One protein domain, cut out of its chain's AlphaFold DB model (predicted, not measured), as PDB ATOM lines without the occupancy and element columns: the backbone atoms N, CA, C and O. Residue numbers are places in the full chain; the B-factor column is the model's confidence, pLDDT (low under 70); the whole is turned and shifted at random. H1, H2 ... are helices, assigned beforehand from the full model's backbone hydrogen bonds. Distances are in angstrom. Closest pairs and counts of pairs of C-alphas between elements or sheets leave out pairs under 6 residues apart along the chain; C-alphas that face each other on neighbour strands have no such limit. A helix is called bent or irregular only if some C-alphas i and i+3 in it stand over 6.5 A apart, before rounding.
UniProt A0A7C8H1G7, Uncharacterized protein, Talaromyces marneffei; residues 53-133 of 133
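AT A GLANCE: This is residues 53 to 133 of the 133 residues of an uncharacterized protein of Talaromyces marneffei (UniProt A0A7C8H1G7). Three helices, H1, H2 and H3, run side by side up and down as two successive hairpins, H2 packed on both H1 and H3, which stay apart from each other. H4 goes on past the end of H3 as an arm that makes much of the length, with residues 118 to 123 sticking out, and the tail 122 to 133 folds back from its far end. The printed part has 81 residues with four named helices, H1 to H4 in chain order, and no named strand: the class is all helix. It is compact, with a radius of gyration of the C-alphas of 13.5 A, yet elongated, spanning 43 by 28 by 16 A.

IN THESE COORDINATES: Find C-alpha 54 at (-24.217, 13.901, 10.247); from there H1, residues 54 to 69, runs 22.1 A. H2, residues 74 to 87, is 19.9 A long. H3, residues 92 to 103, measures 14.8 A; it is neither bent nor irregular, but only just: C-alphas 100 and 103 are 6.2 A apart. H4, residues 106 to 121, runs 22.7 A to C-alpha 121 at (-58.232, 29.002, 18.001).

HOW THE PARTS SIT: Look first at the hairpin of H1 and H2, which touch at a shallow tilt of 3 degrees, opposite ways; their closest C-alphas, Leu 67 and Ala 76, are 5.6 A apart. The hairpin of H2 and H3 touches at a shallow tilt of 13 degrees, opposite ways, its closest C-alphas being Glu 85 and Phe 95 at 6.4 A. H2 and H4 are close but not clearly touching, with the closest C-alphas, Pro 74 and Ala 110, 6.9 A apart. H3 and H4 meet only through their link, and H1 is apart from H3 and H4. Every O i to N i+4 pair is within hydrogen-bond range in H1, H3 and H4, and 9 of 10 are in H2.

THE WHOLE: The C-alphas farthest apart are those of Gly 90 and Gly 122, at 43.2 A. The printed part has no cut, and its three links between helices are tight. Look to residues 120 to 133 for pLDDT under 70; the mean of the printed part is 85.4.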
ATOM      1  N   ASP A  53     -22.143  12.938  14.577       92.56
ATOM      2  CA  ASP A  53     -22.011  12.678  13.148       92.56
ATOM      3  C   ASP A  53     -23.270  13.140  12.386       92.56
ATOM      4  O   ASP A  53     -24.345  13.327  12.964       92.56
ATOM      5  N   SER A  54     -23.140  13.334  11.070       90.25
ATOM      6  CA  SER A  54     -24.217  13.901  10.247       90.25
ATOM      7  C   SER A  54     -25.511  13.087  10.309       90.25
ATOM      8  O   SER A  54     -26.583  13.676  10.383       90.25
ATOM      9  N   GLU A  55     -25.427  11.753  10.297       94.19
ATOM     10  CA  GLU A  55     -26.605  10.879  10.259       94.19
ATOM     11  C   GLU A  55     -27.363  10.918  11.591       94.19
ATOM     12  O   GLU A  55     -28.593  11.063  11.621       94.19
ATOM     13  N   THR A  56     -26.629  10.864  12.706       94.75
ATOM     14  CA  THR A  56     -27.212  10.989  14.043       94.75
ATOM     15  C   THR A  56     -27.798  12.383  14.261       94.75
ATOM     16  O   THR A  56     -28.907  12.508  14.784       94.75
ATOM     17  N   ASN A  57     -27.101  13.436  13.822       93.19
ATOM     18  CA  ASN A  57     -27.590  14.811  13.907       93.19
ATOM     19  C   ASN A  57     -28.884  15.011  13.103       93.19
ATOM     20  O   ASN A  57     -29.824  15.620  13.608       93.19
ATOM     21  N   ASP A  58     -28.973  14.478  11.885       93.12
ATOM     22  CA  ASP A  58     -30.177  14.595  11.055       93.12
ATOM     23  C   ASP A  58     -31.360  13.841  11.675       93.12
ATOM     24  O   ASP A  58     -32.472  14.372  11.755       93.12
ATOM     25  N   SER A  59     -31.112  12.640  12.206       94.69
ATOM     26  CA  SER A  59     -32.119  11.855  12.929       94.69
ATOM     27  C   SER A  59     -32.608  12.573  14.189       94.69
ATOM     28  O   SER A  59     -33.812  12.617  14.466       94.69
ATOM     29  N   PHE A  60     -31.689  13.181  14.943       94.69
ATOM     30  CA  PHE A  60     -32.019  13.976  16.121       94.69
ATOM     31  C   PHE A  60     -32.828  15.227  15.747       94.69
ATOM     32  O   PHE A  60     -33.873  15.484  16.347       94.69
ATOM     33  N   ASN A  61     -32.427  15.959  14.705       91.81
ATOM     34  CA  ASN A  61     -33.162  17.129  14.220       91.81
ATOM     35  C   ASN A  61     -34.571  16.769  13.739       91.81
ATOM     36  O   ASN A  61     -35.512  17.500  14.035       91.81
ATOM     37  N   ALA A  62     -34.756  15.627  13.070       93.50
ATOM     38  CA  ALA A  62     -36.082  15.142  12.690       93.50
ATOM     39  C   ALA A  62     -36.955  14.816  13.918       93.50
ATOM     40  O   ALA A  62     -38.146  15.137  13.944       93.50
ATOM     41  N   CYS A  63     -36.363  14.228  14.965       95.06
ATOM     42  CA  CYS A  63     -37.043  13.962  16.234       95.06
ATOM     43  C   CYS A  63     -37.520  15.257  16.919       95.06
ATOM     44  O   CYS A  63     -38.675  15.338  17.353       95.06
ATOM     45  N   ILE A  64     -36.663  16.282  16.971       92.62
ATOM     46  CA  ILE A  64     -37.004  17.597  17.532       92.62
ATOM     47  C   ILE A  64     -37.995  18.352  16.635       92.62
ATOM     48  O   ILE A  64     -38.927  18.970  17.146       92.62
ATOM     49  N   GLY A  65     -37.875  18.252  15.310       90.06
ATOM     50  CA  GLY A  65     -38.834  18.827  14.362       90.06
ATOM     51  C   GLY A  65     -40.251  18.298  14.594       90.06
ATOM     52  O   GLY A  65     -41.178  19.083  14.786       90.06
ATOM     53  N   LYS A  66     -40.407  16.973  14.730       90.62
ATOM     54  CA  LYS A  66     -41.702  16.345  15.053       90.62
ATOM     55  C   LYS A  66     -42.267  16.828  16.398       90.62
ATOM     56  O   LYS A  66     -43.485  16.934  16.553       90.62
ATOM     57  N   LEU A  67     -41.405  17.100  17.379       91.25
ATOM     58  CA  LEU A  67     -41.814  17.639  18.680       91.25
ATOM     59  C   LEU A  67     -42.371  19.067  18.551       91.25
ATOM     60  O   LEU A  67     -43.418  19.374  19.129       91.25
ATOM     61  N   ILE A  68     -41.702  19.917  17.764       88.25
ATOM     62  CA  ILE A  68     -42.125  21.296  17.477       88.25
ATOM     63  C   ILE A  68     -43.448  21.309  16.701       88.25
ATOM     64  O   ILE A  68     -44.363  22.045  17.075       88.25
ATOM     65  N   ASP A  69     -43.592  20.460  15.680       87.56
ATOM     66  CA  ASP A  69     -44.817  20.352  14.872       87.56
ATOM     67  C   ASP A  69     -46.038  19.969  15.716       87.56
ATOM     68  O   ASP A  69     -47.152  20.461  15.513       87.56
ATOM     69  N   GLN A  70     -45.818  19.121  16.719       89.12
ATOM     70  CA  GLN A  70     -46.834  18.716  17.688       89.12
ATOM     71  C   GLN A  70     -46.965  19.686  18.868       89.12
ATOM     72  O   GLN A  70     -47.681  19.405  19.834       89.12
ATOM     73  N   LYS A  71     -46.311  20.849  18.785       89.19
ATOM     74  CA  LYS A  71     -46.382  21.935  19.766       89.19
ATOM     75  C   LYS A  71     -46.060  21.455  21.178       89.19
ATOM     76  O   LYS A  71     -46.727  21.881  22.118       89.19
ATOM     77  N   PHE A  72     -45.092  20.549  21.313       89.94
ATOM     78  CA  PHE A  72     -44.660  20.003  22.599       89.94
ATOM     79  C   PHE A  72     -45.803  19.397  23.435       89.94
ATOM     80  O   PHE A  72     -45.822  19.550  24.657       89.94
ATOM     81  N   SER A  73     -46.776  18.730  22.797       91.19
ATOM     82  CA  SER A  73     -47.818  18.010  23.539       91.19
ATOM     83  C   SER A  73     -47.195  16.992  24.512       91.19
ATOM     84  O   SER A  73     -46.103  16.483  24.239       91.19
ATOM     85  N   PRO A  74     -47.864  16.656  25.632       90.19
ATOM     86  CA  PRO A  74     -47.345  15.668  26.582       90.19
ATOM     87  C   PRO A  74     -46.972  14.331  25.921       90.19
ATOM     88  O   PRO A  74     -45.900  13.787  26.190       90.19
ATOM     89  N   ASP A  75     -47.810  13.857  24.996       91.88
ATOM     90  CA  ASP A  75     -47.553  12.631  24.236       91.88
ATOM     91  C   ASP A  75     -46.334  12.786  23.317       91.88
ATOM     92  O   ASP A  75     -45.459  11.921  23.301       91.88
ATOM     93  N   ALA A  76     -46.210  13.915  22.608       92.88
ATOM     94  CA  ALA A  76     -45.059  14.179  21.749       92.88
ATOM     95  C   ALA A  76     -43.754  14.292  22.548       92.88
ATOM     96  O   ALA A  76     -42.724  13.805  22.093       92.88
ATOM     97  N   LEU A  77     -43.783  14.882  23.748       93.81
ATOM     98  CA  LEU A  77     -42.627  14.926  24.648       93.81
ATOM     99  C   LEU A  77     -42.194  13.520  25.068       93.81
ATOM    100  O   LEU A  77     -41.003  13.215  25.012       93.81
ATOM    101  N   ALA A  78     -43.139  12.663  25.460       94.12
ATOM    102  CA  ALA A  78     -42.844  11.288  25.853       94.12
ATOM    103  C   ALA A  78     -42.294  10.463  24.674       94.12
ATOM    104  O   ALA A  78     -41.269   9.789  24.816       94.12
ATOM    105  N   GLU A  79     -42.926  10.559  23.500       95.38
ATOM    106  CA  GLU A  79     -42.469   9.896  22.274       95.38
ATOM    107  C   GLU A  79     -41.074  10.368  21.852       95.38
ATOM    108  O   GLU A  79     -40.193   9.544  21.591       95.38
ATOM    109  N   SER A  80     -40.857  11.684  21.794       96.12
ATOM    110  CA  SER A  80     -39.579  12.257  21.374       96.12
ATOM    111  C   SER A  80     -38.473  11.980  22.385       96.12
ATOM    112  O   SER A  80     -37.342  11.759  21.964       96.12
ATOM    113  N   ARG A  81     -38.768  11.895  23.690       96.75
ATOM    114  CA  ARG A  81     -37.784  11.478  24.701       96.75
ATOM    115  C   ARG A  81     -37.300  10.053  24.452       96.75
ATOM    116  O   ARG A  81     -36.097   9.823  24.370       96.75
ATOM    117  N   ALA A  82     -38.230   9.116  24.263       97.00
ATOM    118  CA  ALA A  82     -37.899   7.718  23.986       97.00
ATOM    119  C   ALA A  82     -37.174   7.541  22.638       97.00
ATOM    120  O   ALA A  82     -36.344   6.644  22.481       97.00
ATOM    121  N   ALA A  83     -37.484   8.378  21.644       96.75
ATOM    122  CA  ALA A  83     -36.768   8.397  20.372       96.75
ATOM    123  C   ALA A  83     -35.350   8.975  20.524       96.75
ATOM    124  O   ALA A  83     -34.398   8.369  20.035       96.75
ATOM    125  N   ALA A  84     -35.197  10.095  21.235       96.31
ATOM    126  CA  ALA A  84     -33.908  10.728  21.497       96.31
ATOM    127  C   ALA A  84     -32.966   9.807  22.282       96.31
ATOM    128  O   ALA A  84     -31.792   9.727  21.940       96.31
ATOM    129  N   GLU A  85     -33.479   9.055  23.261       97.00
ATOM    130  CA  GLU A  85     -32.707   8.052  24.011       97.00
ATOM    131  C   GLU A  85     -32.095   6.993  23.083       97.00
ATOM    132  O   GLU A  85     -30.930   6.626  23.219       97.00
ATOM    133  N   LYS A  86     -32.859   6.538  22.082       97.19
ATOM    134  CA  LYS A  86     -32.390   5.555  21.095       97.19
ATOM    135  C   LYS A  86     -31.398   6.156  20.104       97.19
ATOM    136  O   LYS A  86     -30.386   5.525  19.816       97.19
ATOM    137  N   ILE A  87     -31.685   7.351  19.584       96.81
ATOM    138  CA  ILE A  87     -30.822   8.053  18.617       96.81
ATOM    139  C   ILE A  87     -29.464   8.372  19.254       96.81
ATOM    140  O   ILE A  87     -28.424   8.194  18.630       96.81
ATOM    141  N   LEU A  88     -29.467   8.794  20.519       96.12
ATOM    142  CA  LEU A  88     -28.276   9.210  21.256       96.12
ATOM    143  C   LEU A  88     -27.686   8.096  22.130       96.12
ATOM    144  O   LEU A  88     -26.895   8.383  23.024       96.12
ATOM    145  N   ALA A  89     -28.009   6.824  21.869       95.62
ATOM    146  CA  ALA A  89     -27.516   5.699  22.670       95.62
ATOM    147  C   ALA A  89     -25.974   5.601  22.695       95.62
ATOM    148  O   ALA A  89     -25.396   5.153  23.683       95.62
ATOM    149  N   GLY A  90     -25.300   6.053  21.629       93.94
ATOM    150  CA  GLY A  90     -23.835   6.170  21.566       93.94
ATOM    151  C   GLY A  90     -23.256   7.406  22.270       93.94
ATOM    152  O   GLY A  90     -22.040   7.517  22.400       93.94
ATOM    153  N   TYR A  91     -24.109   8.321  22.740       94.12
ATOM    154  CA  TYR A  91     -23.754   9.625  23.304       94.12
ATOM    155  C   TYR A  91     -24.487   9.877  24.642       94.12
ATOM    156  O   TYR A  91     -25.212  10.865  24.774       94.12
ATOM    157  N   PRO A  92     -24.320   9.021  25.670       92.94
ATOM    158  CA  PRO A  92     -25.133   9.064  26.891       92.94
ATOM    159  C   PRO A  92     -25.053  10.399  27.649       92.94
ATOM    160  O   PRO A  92     -26.078  10.921  28.073       92.94
ATOM    161  N   ALA A  93     -23.869  11.011  27.740       92.50
ATOM    162  CA  ALA A  93     -23.709  12.327  28.371       92.50
ATOM    163  C   ALA A  93     -24.432  13.448  27.598       92.50
ATOM    164  O   ALA A  93     -24.912  14.417  28.185       92.50
ATOM    165  N   LEU A  94     -24.530  13.323  26.268       92.62
ATOM    166  CA  LEU A  94     -25.297  14.263  25.455       92.62
ATOM    167  C   LEU A  94     -26.798  14.054  25.666       92.62
ATOM    168  O   LEU A  94     -27.527  15.036  25.777       92.62
ATOM    169  N   PHE A  95     -27.250  12.800  25.770       94.69
ATOM    170  CA  PHE A  95     -28.645  12.500  26.083       94.69
ATOM    171  C   PHE A  95     -29.068  13.057  27.447       94.69
ATOM    172  O   PHE A  95     -30.120  13.682  27.520       94.69
ATOM    173  N   GLU A  96     -28.251  12.920  28.497       93.94
ATOM    174  CA  GLU A  96     -28.541  13.523  29.811       93.94
ATOM    175  C   GLU A  96     -28.767  15.036  29.697       93.94
ATOM    176  O   GLU A  96     -29.771  15.566  30.174       93.94
ATOM    177  N   ARG A  97     -27.892  15.730  28.965       91.88
ATOM    178  CA  ARG A  97     -28.028  17.174  28.750       91.88
ATOM    179  C   ARG A  97     -29.258  17.534  27.913       91.88
ATOM    180  O   ARG A  97     -29.905  18.544  28.185       91.88
ATOM    181  N   VAL A  98     -29.599  16.728  26.906       92.56
ATOM    182  CA  VAL A  98     -30.847  16.869  26.133       92.56
ATOM    183  C   VAL A  98     -32.063  16.688  27.038       92.56
ATOM    184  O   VAL A  98     -33.018  17.460  26.939       92.56
ATOM    185  N   ASP A  99     -32.023  15.708  27.936       94.06
ATOM    186  CA  ASP A  99     -33.092  15.438  28.887       94.06
ATOM    187  C   ASP A  99     -33.335  16.633  29.806       94.06
ATOM    188  O   ASP A  99     -34.460  17.119  29.899       94.06
ATOM    189  N   GLU A 100     -32.282  17.181  30.406       92.44
ATOM    190  CA  GLU A 100     -32.364  18.356  31.280       92.44
ATOM    191  C   GLU A 100     -32.843  19.621  30.547       92.44
ATOM    192  O   GLU A 100     -33.651  20.406  31.064       92.44
ATOM    193  N   MET A 101     -32.334  19.845  29.333       88.75
ATOM    194  CA  MET A 101     -32.609  21.061  28.566       88.75
ATOM    195  C   MET A 101     -33.993  21.049  27.919       88.75
ATOM    196  O   MET A 101     -34.617  22.107  27.814       88.75
ATOM    197  N   ILE A 102     -34.477  19.878  27.508       90.00
ATOM    198  CA  ILE A 102     -35.742  19.724  26.790       90.00
ATOM    199  C   ILE A 102     -36.742  18.970  27.665       90.00
ATOM    200  O   ILE A 102     -37.706  19.559  28.145       90.00
ATOM    201  N   PHE A 103     -36.541  17.680  27.911       91.50
ATOM    202  CA  PHE A 103     -37.614  16.803  28.390       91.50
ATOM    203  C   PHE A 103     -37.992  16.973  29.868       91.50
ATOM    204  O   PHE A 103     -39.135  16.695  30.230       91.50
ATOM    205  N   GLN A 104     -37.095  17.476  30.717       91.12
ATOM    206  CA  GLN A 104     -37.370  17.732  32.136       91.12
ATOM    207  C   GLN A 104     -38.121  19.046  32.382       91.12
ATOM    208  O   GLN A 104     -38.613  19.285  33.483       91.12
ATOM    209  N   LYS A 105     -38.294  19.889  31.359       87.56
ATOM    210  CA  LYS A 105     -39.034  21.159  31.456       87.56
ATOM    211  C   LYS A 105     -40.533  20.991  31.164       87.56
ATOM    212  O   LYS A 105     -41.139  21.844  30.521       87.56
ATOM    213  N   GLN A 106     -41.137  19.890  31.620       83.38
ATOM    214  CA  GLN A 106     -42.504  19.490  31.247       83.38
ATOM    215  C   GLN A 106     -43.556  20.563  31.540       83.38
ATOM    216  O   GLN A 106     -44.414  20.811  30.701       83.38
ATOM    217  N   GLU A 107     -43.469  21.238  32.687       85.94
ATOM    218  CA  GLU A 107     -44.423  22.288  33.067       85.94
ATOM    219  C   GLU A 107     -44.376  23.492  32.112       85.94
ATOM    220  O   GLU A 107     -45.415  24.021  31.719       85.94
ATOM    221  N   ILE A 108     -43.171  23.885  31.680       88.44
ATOM    222  CA  ILE A 108     -42.972  24.980  30.719       88.44
ATOM    223  C   ILE A 108     -43.577  24.596  29.368       88.44
ATOM    224  O   ILE A 108     -44.283  25.394  28.749       88.44
ATOM    225  N   TRP A 109     -43.336  23.367  28.916       90.00
ATOM    226  CA  TRP A 109     -43.879  22.892  27.649       90.00
ATOM    227  C   TRP A 109     -45.391  22.709  27.679       90.00
ATOM    228  O   TRP A 109     -46.048  23.081  26.713       90.00
ATOM    229  N   ALA A 110     -45.955  22.219  28.783       87.31
ATOM    230  CA  ALA A 110     -47.399  22.110  28.956       87.31
ATOM    231  C   ALA A 110     -48.068  23.490  28.872       87.31
ATOM    232  O   ALA A 110     -49.031  23.668  28.124       87.31
ATOM    233  N   TYR A 111     -47.499  24.492  29.552       88.62
ATOM    234  CA  TYR A 111     -47.958  25.877  29.453       88.62
ATOM    235  C   TYR A 111     -47.896  26.407  28.010       88.62
ATOM    236  O   TYR A 111     -48.871  26.972  27.508       88.62
ATOM    237  N   LEU A 112     -46.770  26.199  27.315       86.12
ATOM    238  CA  LEU A 112     -46.598  26.634  25.926       86.12
ATOM    239  C   LEU A 112     -47.542  25.909  24.959       86.12
ATOM    240  O   LEU A 112     -48.069  26.539  24.040       86.12
ATOM    241  N   HIS A 113     -47.788  24.616  25.171       87.50
ATOM    242  CA  HIS A 113     -48.741  23.832  24.396       87.50
ATOM    243  C   HIS A 113     -50.151  24.410  24.543       87.50
ATOM    244  O   HIS A 113     -50.783  24.753  23.543       87.50
ATOM    245  N   GLU A 114     -50.625  24.604  25.777       87.69
ATOM    246  CA  GLU A 114     -51.938  25.196  26.036       87.69
ATOM    247  C   GLU A 114     -52.084  26.589  25.421       87.69
ATOM    248  O   GLU A 114     -53.111  26.892  24.808       87.69
ATOM    249  N   TYR A 115     -51.060  27.433  25.569       85.50
ATOM    250  CA  TYR A 115     -51.032  28.760  24.962       85.50
ATOM    251  C   TYR A 115     -51.147  28.673  23.435       85.50
ATOM    252  O   TYR A 115     -52.005  29.318  22.835       85.50
ATOM    253  N   ALA A 116     -50.359  27.812  22.795       83.06
ATOM    254  CA  ALA A 116     -50.368  27.667  21.346       83.06
ATOM    255  C   ALA A 116     -51.656  27.037  20.793       83.06
ATOM    256  O   ALA A 116     -52.014  27.302  19.642       83.06
ATOM    257  N   ILE A 117     -52.358  26.212  21.577       84.38
ATOM    258  CA  ILE A 117     -53.704  25.742  21.233       84.38
ATOM    259  C   ILE A 117     -54.707  26.901  21.320       84.38
ATOM    260  O   ILE A 117     -55.463  27.102  20.369       84.38
ATOM    261  N   LYS A 118     -54.676  27.703  22.393       80.38
ATOM    262  CA  LYS A 118     -55.550  28.881  22.561       80.38
ATOM    263  C   LYS A 118     -55.356  29.911  21.438       80.38
ATOM    264  O   LYS A 118     -56.335  30.330  20.827       80.38
ATOM    265  N   GLU A 119     -54.115  30.245  21.092       76.62
ATOM    266  CA  GLU A 119     -53.796  31.183  20.002       76.62
ATOM    267  C   GLU A 119     -54.189  30.647  18.618       76.62
ATOM    268  O   GLU A 119     -54.694  31.400  17.782       76.62
ATOM    269  N   LYS A 120     -54.051  29.332  18.379       67.44
ATOM    270  CA  LYS A 120     -54.495  28.704  17.123       67.44
ATOM    271  C   LYS A 120     -56.009  28.827  16.941       67.44
ATOM    272  O   LYS A 120     -56.461  29.042  15.820       67.44
ATOM    273  N   VAL A 121     -56.782  28.731  18.025       63.06
ATOM    274  CA  VAL A 121     -58.232  29.002  18.001       63.06
ATOM    275  C   VAL A 121     -58.513  30.479  17.682       63.06
ATOM    276  O   VAL A 121     -59.500  30.775  17.014       63.06
ATOM    277  N   GLY A 122     -57.621  31.391  18.077       59.75
ATOM    278  CA  GLY A 122     -57.659  32.819  17.735       59.75
ATOM    279  C   GLY A 122     -57.128  33.187  16.340       59.75
ATOM    280  O   GLY A 122     -57.205  34.353  15.961       59.75
ATOM    281  N   GLY A 123     -56.615  32.224  15.561       60.66
ATOM    282  CA  GLY A 123     -56.097  32.442  14.202       60.66
ATOM    283  C   GLY A 123     -54.587  32.693  14.091       60.66
ATOM    284  O   GLY A 123     -54.096  32.896  12.979       60.66
ATOM    285  N   THR A 124     -53.834  32.628  15.195       65.00
ATOM    286  CA  THR A 124     -52.372  32.811  15.218       65.00
ATOM    287  C   THR A 124     -51.663  31.472  15.421       65.00
ATOM    288  O   THR A 124     -51.948  30.743  16.370       65.00
ATOM    289  N   ASP A 125     -50.693  31.137  14.564       68.81
ATOM    290  CA  ASP A 125     -49.845  29.954  14.759       68.81
ATOM    291  C   ASP A 125     -48.444  30.333  15.256       68.81
ATOM    292  O   ASP A 125     -47.548  30.652  14.474       68.81
ATOM    293  N   VAL A 126     -48.274  30.289  16.578       68.12
ATOM    294  CA  VAL A 126     -47.085  30.773  17.307       68.12
ATOM    295  C   VAL A 126     -45.795  30.030  16.917       68.12
ATOM    296  O   VAL A 126     -44.716  30.615  16.955       68.12
ATOM    297  N   PHE A 127     -45.891  28.773  16.471       65.69
ATOM    298  CA  PHE A 127     -44.728  27.947  16.107       65.69
ATOM    299  C   PHE A 127     -44.376  27.976  14.611       65.69
ATOM    300  O   PHE A 127     -43.340  27.444  14.215       65.69
ATOM    301  N   ARG A 128     -45.171  28.648  13.764       60.78
ATOM    302  CA  ARG A 128     -44.978  28.656  12.299       60.78
ATOM    303  C   ARG A 128     -43.647  29.276  11.845       60.78
ATOM    304  O   ARG A 128     -43.216  29.024  10.726       60.78
ATOM    305  N   SER A 129     -43.010  30.093  12.685       52.38
ATOM    306  CA  SER A 129     -41.713  30.727  12.398       52.38
ATOM    307  C   SER A 129     -40.492  29.909  12.846       52.38
ATOM    308  O   SER A 129     -39.373  30.294  12.525       52.38
ATOM    309  N   ILE A 130     -40.699  28.803  13.574       51.41
ATOM    310  CA  ILE A 130     -39.633  28.017  14.224       51.41
ATOM    311  C   ILE A 130     -39.335  26.718  13.453       51.41
ATOM    312  O   ILE A 130     -38.251  26.155  13.590       51.41
ATOM    313  N   ALA A 131     -40.258  26.256  12.605       37.97
ATOM    314  CA  ALA A 131     -40.017  25.118  11.725       37.97
ATOM    315  C   ALA A 131     -38.991  25.487  10.631       37.97
ATOM    316  O   ALA A 131     -39.163  26.520   9.970       37.97
ATOM    317  N   PRO A 132     -37.936  24.679  10.409       38.03
ATOM    318  CA  PRO A 132     -37.081  24.857   9.243       38.03
ATOM    319  C   PRO A 132     -37.933  24.715   7.972       38.03
ATOM    320  O   PRO A 132     -38.797  23.842   7.890       38.03
ATOM    321  N   LYS A 133     -37.724  25.621   7.011       36.44
ATOM    322  CA  LYS A 133     -38.302  25.505   5.667       36.44
ATOM    323  C   LYS A 133     -37.637  24.389   4.878       36.44
ATOM    324  O   LYS A 133     -36.404  24.241   5.028       36.44
TER     325      LYS A 133